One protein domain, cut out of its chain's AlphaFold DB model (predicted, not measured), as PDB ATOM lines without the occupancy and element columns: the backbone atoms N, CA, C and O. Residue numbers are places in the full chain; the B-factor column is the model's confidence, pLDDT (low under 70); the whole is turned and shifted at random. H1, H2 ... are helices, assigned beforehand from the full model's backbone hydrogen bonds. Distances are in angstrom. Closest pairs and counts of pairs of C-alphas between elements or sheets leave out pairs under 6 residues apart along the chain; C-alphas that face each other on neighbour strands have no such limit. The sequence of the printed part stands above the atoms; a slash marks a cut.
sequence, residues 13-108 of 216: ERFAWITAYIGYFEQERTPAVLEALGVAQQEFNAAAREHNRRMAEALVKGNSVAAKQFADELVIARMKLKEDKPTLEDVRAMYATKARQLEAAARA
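Overview. This is residues 13 to 108 of the 216 residues of an uncharacterized protein of Polyangiaceae bacterium (UniProt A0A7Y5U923). What shape? H3 and H4 form an open V with H1 in its mouth; H2 bridges H1 and H5, whose residues 100 to 108 stick out. What composition? The 96 printed residues include five named helices, H1 to H5: all helix, loose, radius of gyration of the C-alphas 15.5 A, spans 46 by 32 by 21 A.

Arrangement. Which helices touch at the hub, H1? H1, residues 13 to 24, touches H4, residues 64 to 84, at a steep tilt of 48 degrees, closest C-alphas Ala 16 and Leu 74, 5.0 A. Which others? H3, residues 41 to 60, and H4 are a hairpin, closest C-alphas Met 55 and Ala 67, 6.1 A. H5, residues 88 to 108, touches H2, residues 30 to 36, closest C-alphas Arg 92 and Ala 36, 4.5 A. Every helix O i to N i+4 pair is within hydrogen-bond range but in H4, 16 of 17.

Along the chain. Which anchors? C-alpha 13 stands at (195.332, 170.602, 128.538), C-alpha 108 at (223.815, 166.448, 123.231). Which lengths? H4 measures 30.6 A, H5 30.2 A, first to last C-alpha.

Size, cuts and confidence. Any cut? The printed part has no cut; its four links are tight. Low confidence? Residues 98 to 108 have pLDDT under 70.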
ATOM      1  N   GLU A  13     194.704 170.581 127.216       86.69
ATOM      2  CA  GLU A  13     195.332 170.602 128.538       86.69
ATOM      3  C   GLU A  13     196.234 171.831 128.701       86.69
ATOM      4  O   GLU A  13     196.045 172.618 129.628       86.69
ATOM      5  N   ARG A  14     197.167 172.069 127.765       84.25
ATOM      6  CA  ARG A  14     198.067 173.231 127.824       84.25
ATOM      7  C   ARG A  14     197.279 174.544 127.837       84.25
ATOM      8  O   ARG A  14     197.586 175.432 128.629       84.25
ATOM      9  N   PHE A  15     196.238 174.647 127.015       87.44
ATOM     10  CA  PHE A  15     195.357 175.812 126.981       87.44
ATOM     11  C   PHE A  15     194.604 176.030 128.309       87.44
ATOM     12  O   PHE A  15     194.531 177.163 128.792       87.44
ATOM     13  N   ALA A  16     194.092 174.962 128.930       88.81
ATOM     14  CA  ALA A  16     193.412 175.020 130.228       88.81
ATOM     15  C   ALA A  16     194.344 175.511 131.338       88.81
ATOM     16  O   ALA A  16     193.989 176.412 132.096       88.81
ATOM     17  N   TRP A  17     195.568 174.992 131.381       89.00
ATOM     18  CA  TRP A  17     196.573 175.417 132.347       89.00
ATOM     19  C   TRP A  17     196.981 176.878 132.181       89.00
ATOM     20  O   TRP A  17     197.038 177.610 133.164       89.00
ATOM     21  N   ILE A  18     197.208 177.339 130.950       89.50
ATOM     22  CA  ILE A  18     197.532 178.750 130.696       89.50
ATOM     23  C   ILE A  18     196.372 179.650 131.127       89.50
ATOM     24  O   ILE A  18     196.585 180.678 131.764       89.50
ATOM     25  N   THR A  19     195.136 179.236 130.847       92.06
ATOM     26  CA  THR A  19     193.936 179.959 131.284       92.06
ATOM     27  C   THR A  19     193.827 179.990 132.812       92.06
ATOM     28  O   THR A  19     193.450 181.016 133.379       92.06
ATOM     29  N   ALA A  20     194.203 178.906 133.500       92.56
ATOM     30  CA  ALA A  20     194.279 178.876 134.957       92.56
ATOM     31  C   ALA A  20     195.338 179.845 135.500       92.56
ATOM     32  O   ALA A  20     195.035 180.576 136.435       92.56
ATOM     33  N   TYR A  21     196.532 179.901 134.899       89.12
ATOM     34  CA  TYR A  21     197.588 180.844 135.288       89.12
ATOM     35  C   TYR A  21     197.172 182.303 135.092       89.12
ATOM     36  O   TYR A  21     197.395 183.122 135.980       89.12
ATOM     37  N   ILE A  22     196.519 182.629 133.972       92.44
ATOM     38  CA  ILE A  22     195.987 183.978 133.723       92.44
ATOM     39  C   ILE A  22     194.952 184.354 134.791       92.44
ATOM     40  O   ILE A  22     194.981 185.465 135.305       92.44
ATOM     41  N   GLY A  23     194.063 183.424 135.151       91.31
ATOM     42  CA  GLY A  23     193.078 183.637 136.214       91.31
ATOM     43  C   GLY A  23     193.638 183.541 137.636       91.31
ATOM     44  O   GLY A  23     192.935 183.856 138.581       91.31
ATOM     45  N   TYR A  24     194.868 183.067 137.823       91.81
ATOM     46  CA  TYR A  24     195.532 183.058 139.126       91.81
ATOM     47  C   TYR A  24     196.287 184.371 139.353       91.81
ATOM     48  O   TYR A  24     196.207 184.962 140.426       91.81
ATOM     49  N   PHE A  25     196.956 184.871 138.314       90.88
ATOM     50  CA  PHE A  25     197.641 186.159 138.311       90.88
ATOM     51  C   PHE A  25     196.736 187.281 137.776       90.88
ATOM     52  O   PHE A  25     197.120 188.012 136.870       90.88
ATOM     53  N   GLU A  26     195.530 187.441 138.333       90.19
ATOM     54  CA  GLU A  26     194.537 188.421 137.839       90.19
ATOM     55  C   GLU A  26     195.024 189.880 137.913       90.19
ATOM     56  O   GLU A  26     194.534 190.744 137.188       90.19
ATOM     57  N   GLN A  27     195.987 190.155 138.795       88.62
ATOM     58  CA  GLN A  27     196.608 191.472 138.959       88.62
ATOM     59  C   GLN A  27     197.689 191.752 137.904       88.62
ATOM     60  O   GLN A  27     198.059 192.907 137.691       88.62
ATOM     61  N   GLU A  28     198.187 190.712 137.234       89.44
ATOM     62  CA  GLU A  28     199.225 190.818 136.219       89.44
ATOM     63  C   GLU A  28     198.626 190.993 134.827       89.44
ATOM     64  O   GLU A  28     197.531 190.533 134.497       89.44
ATOM     65  N   ARG A  29     199.386 191.641 133.942       90.88
ATOM     66  CA  ARG A  29     198.966 191.761 132.544       90.88
ATOM     67  C   ARG A  29     199.051 190.392 131.875       90.88
ATOM     68  O   ARG A  29     200.104 189.760 131.887       90.88
ATOM     69  N   THR A  30     197.989 189.982 131.181       88.38
ATOM     70  CA  THR A  30     197.945 188.712 130.431       88.38
ATOM     71  C   THR A  30     199.174 188.474 129.539       88.38
ATOM     72  O   THR A  30     199.709 187.367 129.589       88.38
ATOM     73  N   PRO A  31     199.700 189.469 128.790       89.56
ATOM     74  CA  PRO A  31     200.920 189.276 128.007       89.56
ATOM     75  C   PRO A  31     202.145 188.901 128.849       89.56
ATOM     76  O   PRO A  31     202.938 188.081 128.403       89.56
ATOM     77  N   ALA A  32     202.281 189.437 130.067       85.62
ATOM     78  CA  ALA A  32     203.402 189.128 130.956       85.62
ATOM     79  C   ALA A  32     203.332 187.686 131.485       85.62
ATOM     80  O   ALA A  32     204.349 187.002 131.572       85.62
ATOM     81  N   VAL A  33     202.123 187.197 131.778       86.31
ATOM     82  CA  VAL A  33     201.890 185.800 132.183       86.31
ATOM     83  C   VAL A  33     202.186 184.841 131.032       86.31
ATOM     84  O   VAL A  33     202.839 183.817 131.222       86.31
ATOM     85  N   LEU A  34     201.751 185.183 129.818       87.62
ATOM     86  CA  LEU A  34     202.040 184.390 128.626       87.62
ATOM     87  C   LEU A  34     203.536 184.364 128.301       87.62
ATOM     88  O   LEU A  34     204.065 183.301 127.988       87.62
ATOM     89  N   GLU A  35     204.225 185.497 128.438       86.06
ATOM     90  CA  GLU A  35     205.677 185.587 128.277       86.06
ATOM     91  C   GLU A  35     206.411 184.721 129.307       86.06
ATOM     92  O   GLU A  35     207.298 183.954 128.937       86.06
ATOM     93  N   ALA A  36     206.002 184.768 130.581       81.38
ATOM     94  CA  ALA A  36     206.570 183.921 131.631       81.38
ATOM     95  C   ALA A  36     206.390 182.419 131.341       81.38
ATOM     96  O   ALA A  36     207.248 181.615 131.700       81.38
ATOM     97  N   LEU A  37     205.308 182.049 130.650       83.44
ATOM     98  CA  LEU A  37     205.017 180.683 130.204       83.44
ATOM     99  C   LEU A  37     205.614 180.346 128.823       83.44
ATOM    100  O   LEU A  37     205.404 179.238 128.323       83.44
ATOM    101  N   GLY A  38     206.315 181.291 128.187       82.00
ATOM    102  CA  GLY A  38     206.892 181.148 126.850       82.00
ATOM    103  C   GLY A  38     205.866 180.883 125.747       82.00
ATOM    104  O   GLY A  38     206.150 180.153 124.797       82.00
ATOM    105  N   VAL A  39     204.664 181.434 125.891       83.25
ATOM    106  CA  VAL A  39     203.553 181.291 124.947       83.25
ATOM    107  C   VAL A  39     203.372 182.600 124.197       83.25
ATOM    108  O   VAL A  39     203.208 183.659 124.800       83.25
ATOM    109  N   ALA A  40     203.332 182.543 122.867       85.19
ATOM    110  CA  ALA A  40     203.013 183.732 122.093       85.19
ATOM    111  C   ALA A  40     201.518 184.071 122.220       85.19
ATOM    112  O   ALA A  40     200.651 183.203 122.092       85.19
ATOM    113  N   GLN A  41     201.185 185.358 122.369       85.50
ATOM    114  CA  GLN A  41     199.788 185.820 122.421       85.50
ATOM    115  C   GLN A  41     198.966 185.339 121.213       85.50
ATOM    116  O   GLN A  41     197.788 185.009 121.342       85.50
ATOM    117  N   GLN A  42     199.586 185.277 120.031       86.00
ATOM    118  CA  GLN A  42     198.932 184.789 118.817       86.00
ATOM    119  C   GLN A  42     198.573 183.299 118.902       86.00
ATOM    120  O   GLN A  42     197.486 182.922 118.467       86.00
ATOM    121  N   GLU A  43     199.445 182.475 119.488       83.94
ATOM    122  CA  GLU A  43     199.202 181.043 119.698       83.94
ATOM    123  C   GLU A  43     198.063 180.830 120.696       83.94
ATOM    124  O   GLU A  43     197.149 180.054 120.427       83.94
ATOM    125  N   PHE A  44     198.060 181.585 121.800       86.19
ATOM    126  CA  PHE A  44     196.974 181.543 122.780       86.19
ATOM    127  C   PHE A  44     195.628 181.949 122.162       86.19
ATOM    128  O   PHE A  44     194.627 181.255 122.328       86.19
ATOM    129  N   ASN A  45     195.599 183.029 121.376       89.25
ATOM    130  CA  ASN A  45     194.380 183.482 120.701       89.25
ATOM    131  C   ASN A  45     193.891 182.474 119.649       89.25
ATOM    132  O   ASN A  45     192.685 182.278 119.483       89.25
ATOM    133  N   ALA A  46     194.809 181.829 118.923       85.50
ATOM    134  CA  ALA A  46     194.466 180.761 117.993       85.50
ATOM    135  C   ALA A  46     193.879 179.547 118.729       85.50
ATOM    136  O   ALA A  46     192.832 179.045 118.319       85.50
ATOM    137  N   ALA A  47     194.486 179.145 119.850       86.38
ATOM    138  CA  ALA A  47     193.999 178.065 120.703       86.38
ATOM    139  C   ALA A  47     192.610 178.366 121.285       86.38
ATOM    140  O   ALA A  47     191.740 177.501 121.257       86.38
ATOM    141  N   ALA A  48     192.362 179.604 121.721       88.19
ATOM    142  CA  ALA A  48     191.059 180.030 122.225       88.19
ATOM    143  C   ALA A  48     189.963 179.938 121.153       88.19
ATOM    144  O   ALA A  48     188.874 179.422 121.411       88.19
ATOM    145  N   ARG A  49     190.246 180.389 119.923       89.44
ATOM    146  CA  ARG A  49     189.300 180.266 118.800       89.44
ATOM    147  C   ARG A  49     189.017 178.811 118.449       89.44
ATOM    148  O   ARG A  49     187.862 178.447 118.253       89.44
ATOM    149  N   GLU A  50     190.057 177.986 118.392       86.69
ATOM    150  CA  GLU A  50     189.923 176.562 118.095       86.69
ATOM    151  C   GLU A  50     189.152 175.824 119.198       86.69
ATOM    152  O   GLU A  50     188.282 175.006 118.904       86.69
ATOM    153  N   HIS A  51     189.405 176.151 120.465       86.56
ATOM    154  CA  HIS A  51     188.646 175.623 121.590       86.56
ATOM    155  C   HIS A  51     187.162 176.003 121.489       86.56
ATOM    156  O   HIS A  51     186.306 175.124 121.545       86.56
ATOM    157  N   ASN A  52     186.851 177.278 121.239       88.06
ATOM    158  CA  ASN A  52     185.472 177.741 121.060       88.06
ATOM    159  C   ASN A  52     184.776 177.051 119.880       88.06
ATOM    160  O   ASN A  52     183.610 176.673 119.989       88.06
ATOM    161  N   ARG A  53     185.492 176.829 118.771       88.06
ATOM    162  CA  ARG A  53     184.978 176.068 117.627       88.06
ATOM    163  C   ARG A  53     184.636 174.632 118.025       88.06
ATOM    164  O   ARG A  53     183.524 174.181 117.771       88.06
ATOM    165  N   ARG A  54     185.556 173.932 118.696       84.88
ATOM    166  CA  ARG A  54     185.334 172.556 119.175       84.88
ATOM    167  C   ARG A  54     184.169 172.474 120.153       84.88
ATOM    168  O   ARG A  54     183.386 171.534 120.073       84.88
ATOM    169  N   MET A  55     184.030 173.460 121.035       85.06
ATOM    170  CA  MET A  55     182.908 173.568 121.965       85.06
ATOM    171  C   MET A  55     181.577 173.756 121.237       85.06
ATOM    172  O   MET A  55     180.618 173.048 121.533       85.06
ATOM    173  N   ALA A  56     181.520 174.653 120.252       86.06
ATOM    174  CA  ALA A  56     180.320 174.854 119.445       86.06
ATOM    175  C   ALA A  56     179.935 173.577 118.678       86.06
ATOM    176  O   ALA A  56     178.781 173.157 118.711       86.06
ATOM    177  N   GLU A  57     180.904 172.903 118.053       85.38
ATOM    178  CA  GLU A  57     180.670 171.629 117.367       85.38
ATOM    179  C   GLU A  57     180.210 170.522 118.321       85.38
ATOM    180  O   GLU A  57     179.332 169.731 117.975       85.38
ATOM    181  N   ALA A  58     180.788 170.462 119.519       84.19
ATOM    182  CA  ALA A  58     180.419 169.511 120.556       84.19
ATOM    183  C   ALA A  58     178.975 169.727 121.032       84.19
ATOM    184  O   ALA A  58     178.225 168.758 121.139       84.19
ATOM    185  N   LEU A  59     178.555 170.981 121.232       84.75
ATOM    186  CA  LEU A  59     177.177 171.328 121.590       84.75
ATOM    187  C   LEU A  59     176.185 170.945 120.487       84.75
ATOM    188  O   LEU A  59     175.169 170.318 120.777       84.75
ATOM    189  N   VAL A  60     176.501 171.246 119.223       87.06
ATOM    190  CA  VAL A  60     175.655 170.882 118.071       87.06
ATOM    191  C   VAL A  60     175.505 169.364 117.941       87.06
ATOM    192  O   VAL A  60     174.425 168.870 117.634       87.06
ATOM    193  N   LYS A  61     176.578 168.609 118.199       85.56
ATOM    194  CA  LYS A  61     176.592 167.138 118.117       85.56
ATOM    195  C   LYS A  61     176.101 166.449 119.400       85.56
ATOM    196  O   LYS A  61     176.119 165.223 119.458       85.56
ATOM    197  N   GLY A  62     175.716 167.203 120.435       80.19
ATOM    198  CA  GLY A  62     175.334 166.658 121.743       80.19
ATOM    199  C   GLY A  62     176.469 165.933 122.483       80.19
ATOM    200  O   GLY A  62     176.215 165.142 123.388       80.19
ATOM    201  N   ASN A  63     177.727 166.175 122.109       78.06
ATOM    202  CA  ASN A  63     178.893 165.523 122.692       78.06
ATOM    203  C   ASN A  63     179.437 166.337 123.877       78.06
ATOM    204  O   ASN A  63     180.312 167.185 123.726       78.06
ATOM    205  N   SER A  64     178.952 166.048 125.081       76.44
ATOM    206  CA  SER A  64     179.378 166.728 126.312       76.44
ATOM    207  C   SER A  64     180.804 166.385 126.769       76.44
ATOM    208  O   SER A  64     181.350 167.078 127.628       76.44
ATOM    209  N   VAL A  65     181.440 165.353 126.201       78.44
ATOM    210  CA  VAL A  65     182.756 164.860 126.648       78.44
ATOM    211  C   VAL A  65     183.857 165.889 126.394       78.44
ATOM    212  O   VAL A  65     184.667 166.144 127.280       78.44
ATOM    213  N   ALA A  66     183.862 166.530 125.222       71.31
ATOM    214  CA  ALA A  66     184.873 167.535 124.878       71.31
ATOM    215  C   ALA A  66     184.796 168.775 125.789       71.31
ATOM    216  O   ALA A  66     185.822 169.314 126.200       71.31
ATOM    217  N   ALA A  67     183.577 169.187 126.148       71.75
ATOM    218  CA  ALA A  67     183.339 170.276 127.089       71.75
ATOM    219  C   ALA A  67     183.786 169.923 128.509       71.75
ATOM    220  O   ALA A  67     184.402 170.736 129.198       71.75
ATOM    221  N   LYS A  68     183.508 168.687 128.927       84.50
ATOM    222  CA  LYS A  68     183.876 168.197 130.250       84.50
ATOM    223  C   LYS A  68     185.393 168.120 130.430       84.50
ATOM    224  O   LYS A  68     185.893 168.566 131.451       84.50
ATOM    225  N   GLN A  69     186.124 167.641 129.422       86.38
ATOM    226  CA  GLN A  69     187.585 167.509 129.487       86.38
ATOM    227  C   GLN A  69     188.285 168.835 129.806       86.38
ATOM    228  O   GLN A  69     189.123 168.886 130.698       86.38
ATOM    229  N   PHE A  70     187.930 169.923 129.121       86.06
ATOM    230  CA  PHE A  70     188.537 171.226 129.401       86.06
ATOM    231  C   PHE A  70     188.196 171.739 130.806       86.06
ATOM    232  O   PHE A  70     189.070 172.262 131.496       86.06
ATOM    233  N   ALA A  71     186.943 171.578 131.237       87.50
ATOM    234  CA  ALA A  71     186.519 171.983 132.573       87.50
ATOM    235  C   ALA A  71     187.262 171.201 133.669       87.50
ATOM    236  O   ALA A  71     187.738 171.813 134.626       87.50
ATOM    237  N   ASP A  72     187.413 169.886 133.500       89.69
ATOM    238  CA  ASP A  72     188.129 169.016 134.435       89.69
ATOM    239  C   ASP A  72     189.605 169.446 134.557       89.69
ATOM    240  O   ASP A  72     190.104 169.655 135.665       89.69
ATOM    241  N   GLU A  73     190.291 169.686 133.434       88.69
ATOM    242  CA  GLU A  73     191.681 170.165 133.442       88.69
ATOM    243  C   GLU A  73     191.826 171.553 134.070       88.69
ATOM    244  O   GLU A  73     192.768 171.802 134.823       88.69
ATOM    245  N   LEU A  74     190.884 172.462 133.806       89.31
ATOM    246  CA  LEU A  74     190.903 173.801 134.388       89.31
ATOM    247  C   LEU A  74     190.738 173.752 135.914       89.31
ATOM    248  O   LEU A  74     191.384 174.520 136.630       89.31
ATOM    249  N   VAL A  75     189.894 172.850 136.424       90.69
ATOM    250  CA  VAL A  75     189.730 172.625 137.868       90.69
ATOM    251  C   VAL A  75     191.019 172.079 138.472       90.69
ATOM    252  O   VAL A  75     191.490 172.631 139.468       90.69
ATOM    253  N   ILE A  76     191.623 171.062 137.850       91.88
ATOM    254  CA  ILE A  76     192.897 170.485 138.304       91.88
ATOM    255  C   ILE A  76     193.980 171.566 138.361       91.88
ATOM    256  O   ILE A  76     194.643 171.718 139.388       91.88
ATOM    257  N   ALA A  77     194.126 172.354 137.296       88.31
ATOM    258  CA  ALA A  77     195.110 173.427 137.228       88.31
ATOM    259  C   ALA A  77     194.879 174.480 138.325       88.31
ATOM    260  O   ALA A  77     195.803 174.836 139.048       88.31
ATOM    261  N   ARG A  78     193.635 174.934 138.527       88.94
ATOM    262  CA  ARG A  78     193.301 175.904 139.585       88.94
ATOM    263  C   ARG A  78     193.570 175.377 140.990       88.94
ATOM    264  O   ARG A  78     194.024 176.140 141.836       88.94
ATOM    265  N   MET A  79     193.259 174.110 141.259       90.31
ATOM    266  CA  MET A  79     193.537 173.499 142.562       90.31
ATOM    267  C   MET A  79     195.038 173.454 142.832       90.31
ATOM    268  O   MET A  79     195.474 173.898 143.889       90.31
ATOM    269  N   LYS A  80     195.816 173.022 141.840       84.19
ATOM    270  CA  LYS A  80     197.275 172.969 141.916       84.19
ATOM    271  C   LYS A  80     197.906 174.346 142.144       84.19
ATOM    272  O   LYS A  80     198.741 174.497 143.024       84.19
ATOM    273  N   LEU A  81     197.442 175.381 141.442       86.00
ATOM    274  CA  LEU A  81     197.936 176.750 141.651       86.00
ATOM    275  C   LEU A  81     197.633 177.291 143.055       86.00
ATOM    276  O   LEU A  81     198.433 178.038 143.609       86.00
ATOM    277  N   LYS A  82     196.497 176.906 143.646       86.44
ATOM    278  CA  LYS A  82     196.154 177.282 145.027       86.44
ATOM    279  C   LYS A  82     197.015 176.575 146.073       86.44
ATOM    280  O   LYS A  82     197.219 177.141 147.148       86.44
ATOM    281  N   GLU A  83     197.454 175.356 145.780       86.25
ATOM    282  CA  GLU A  83     198.323 174.558 146.644       86.25
ATOM    283  C   GLU A  83     199.763 175.078 146.599       86.25
ATOM    284  O   GLU A  83     200.299 175.474 147.633       86.25
ATOM    285  N   ASP A  84     200.332 175.180 145.397       83.94
ATOM    286  CA  ASP A  84     201.732 175.562 145.184       83.94
ATOM    287  C   ASP A  84     201.998 177.050 145.421       83.94
ATOM    288  O   ASP A  84     203.109 177.439 145.771       83.94
ATOM    289  N   LYS A  85     200.983 177.891 145.191       87.50
ATOM    290  CA  LYS A  85     201.063 179.356 145.236       87.50
ATOM    291  C   LYS A  85     202.299 179.926 144.519       87.50
ATOM    292  O   LYS A  85     203.045 180.701 145.122       87.50
ATOM    293  N   PRO A  86     202.523 179.577 143.240       85.88
ATOM    294  CA  PRO A  86     203.718 180.009 142.530       85.88
ATOM    295  C   PRO A  86     203.718 181.528 142.343       85.88
ATOM    296  O   PRO A  86     202.669 182.129 142.090       85.88
ATOM    297  N   THR A  87     204.892 182.154 142.406       88.12
ATOM    298  CA  THR A  87     205.058 183.543 141.957       88.12
ATOM    299  C   THR A  87     205.324 183.593 140.452       88.12
ATOM    300  O   THR A  87     205.702 182.597 139.830       88.12
ATOM    301  N   LEU A  88     205.135 184.758 139.828       83.94
ATOM    302  CA  LEU A  88     205.421 184.919 138.399       83.94
ATOM    303  C   LEU A  88     206.920 184.740 138.090       83.94
ATOM    304  O   LEU A  88     207.283 184.234 137.026       83.94
ATOM    305  N   GLU A  89     207.789 185.119 139.031       82.25
ATOM    306  CA  GLU A  89     209.234 184.909 138.924       82.25
ATOM    307  C   GLU A  89     209.593 183.422 138.957       82.25
ATOM    308  O   GLU A  89     210.391 182.991 138.124       82.25
ATOM    309  N   ASP A  90     208.946 182.627 139.817       82.56
ATOM    310  CA  ASP A  90     209.130 181.169 139.851       82.56
ATOM    311  C   ASP A  90     208.754 180.538 138.509       82.56
ATOM    312  O   ASP A  90     209.503 179.730 137.957       82.56
ATOM    313  N   VAL A  91     207.619 180.951 137.936       81.81
ATOM    314  CA  VAL A  91     207.158 180.471 136.626       81.81
ATOM    315  C   VAL A  91     208.175 180.812 135.532       81.81
ATOM    316  O   VAL A  91     208.547 179.937 134.743       81.81
ATOM    317  N   ARG A  92     208.692 182.048 135.518       79.81
ATOM    318  CA  ARG A  92     209.719 182.484 134.557       79.81
ATOM    319  C   ARG A  92     211.024 181.702 134.733       79.81
ATOM    320  O   ARG A  92     211.602 181.247 133.745       79.81
ATOM    321  N   ALA A  93     211.488 181.528 135.969       77.38
ATOM    322  CA  ALA A  93     212.715 180.799 136.285       77.38
ATOM    323  C   ALA A  93     212.613 179.317 135.892       77.38
ATOM    324  O   ALA A  93     213.550 178.747 135.323       77.38
ATOM    325  N   MET A  94     211.451 178.705 136.124       71.50
ATOM    326  CA  MET A  94     211.155 177.335 135.718       71.50
ATOM    327  C   MET A  94     211.181 177.177 134.199       71.50
ATOM    328  O   MET A  94     211.830 176.259 133.685       71.50
ATOM    329  N   TYR A  95     210.527 178.081 133.467       70.62
ATOM    330  CA  TYR A  95     210.515 178.024 132.010       70.62
ATOM    331  C   TYR A  95     211.911 178.256 131.415       70.62
ATOM    332  O   TYR A  95     212.341 177.499 130.546       70.62
ATOM    333  N   ALA A  96     212.669 179.228 131.937       70.56
ATOM    334  CA  ALA A  96     214.045 179.491 131.511       70.56
ATOM    335  C   ALA A  96     214.974 178.287 131.751       70.56
ATOM    336  O   ALA A  96     215.772 177.923 130.884       70.56
ATOM    337  N   THR A  97     214.839 177.621 132.902       72.00
ATOM    338  CA  THR A  97     215.616 176.415 133.231       72.00
ATOM    339  C   THR A  97     215.293 175.270 132.271       72.00
ATOM    340  O   THR A  97     216.204 174.609 131.771       72.00
ATOM    341  N   LYS A  98     214.011 175.066 131.945       63.78
ATOM    342  CA  LYS A  98     213.586 174.033 130.990       63.78
ATOM    343  C   LYS A  98     213.994 174.346 129.553       63.78
ATOM    344  O   LYS A  98     214.455 173.443 128.859       63.78
ATOM    345  N   ALA A  99     213.896 175.601 129.117       63.25
ATOM    346  CA  ALA A  99     214.382 176.029 127.806       63.25
ATOM    347  C   ALA A  99     215.882 175.721 127.653       63.25
ATOM    348  O   ALA A  99     216.304 175.133 126.659       63.25
ATOM    349  N   ARG A 100     216.672 175.999 128.697       65.88
ATOM    350  CA  ARG A 100     218.103 175.676 128.735       65.88
ATOM    351  C   ARG A 100     218.381 174.169 128.720       65.88
ATOM    352  O   ARG A 100     219.328 173.734 128.066       65.88
ATOM    353  N   GLN A 101     217.578 173.361 129.415       67.44
ATOM    354  CA  GLN A 101     217.698 171.897 129.386       67.44
ATOM    355  C   GLN A 101     217.358 171.318 128.005       67.44
ATOM    356  O   GLN A 101     218.052 170.418 127.539       67.44
ATOM    357  N   LEU A 102     216.346 171.862 127.325       59.75
ATOM    358  CA  LEU A 102     215.987 171.499 125.951       59.75
ATOM    359  C   LEU A 102     217.106 171.828 124.959       59.75
ATOM    360  O   LEU A 102     217.442 170.994 124.121       59.75
ATOM    361  N   GLU A 103     217.734 173.000 125.077       58.75
ATOM    362  CA  GLU A 103     218.904 173.346 124.260       58.75
ATOM    363  C   GLU A 103     220.095 172.419 124.530       58.75
ATOM    364  O   GLU A 103     220.790 172.012 123.597       58.75
ATOM    365  N   ALA A 104     220.325 172.045 125.790       60.25
ATOM    366  CA  ALA A 104     221.369 171.094 126.152       60.25
ATOM    367  C   ALA A 104     221.082 169.687 125.600       60.25
ATOM    368  O   ALA A 104     221.991 169.051 125.073       60.25
ATOM    369  N   ALA A 105     219.830 169.226 125.646       59.75
ATOM    370  CA  ALA A 105     219.411 167.951 125.064       59.75
ATOM    371  C   ALA A 105     219.529 167.948 123.530       59.75
ATOM    372  O   ALA A 105     220.003 166.974 122.945       59.75
ATOM    373  N   ALA A 106     219.177 169.059 122.875       58.47
ATOM    374  CA  ALA A 106     219.344 169.226 121.434       58.47
ATOM    375  C   ALA A 106     220.829 169.223 121.021       58.47
ATOM    376  O   ALA A 106     221.184 168.596 120.026       58.47
ATOM    377  N   ARG A 107     221.712 169.855 121.809       58.22
ATOM    378  CA  ARG A 107     223.172 169.861 121.585       58.22
ATOM    379  C   ARG A 107     223.851 168.533 121.932       58.22
ATOM    380  O   ARG A 107     224.828 168.163 121.290       58.22
ATOM    381  N   ALA A 108     223.343 167.797 122.917       58.91
ATOM    382  CA  ALA A 108     223.815 166.448 123.231       58.91
ATOM    383  C   ALA A 108     223.384 165.414 122.174       58.91
ATOM    384  O   ALA A 108     224.018 164.372 122.041       58.91
TER     385      ALA A 108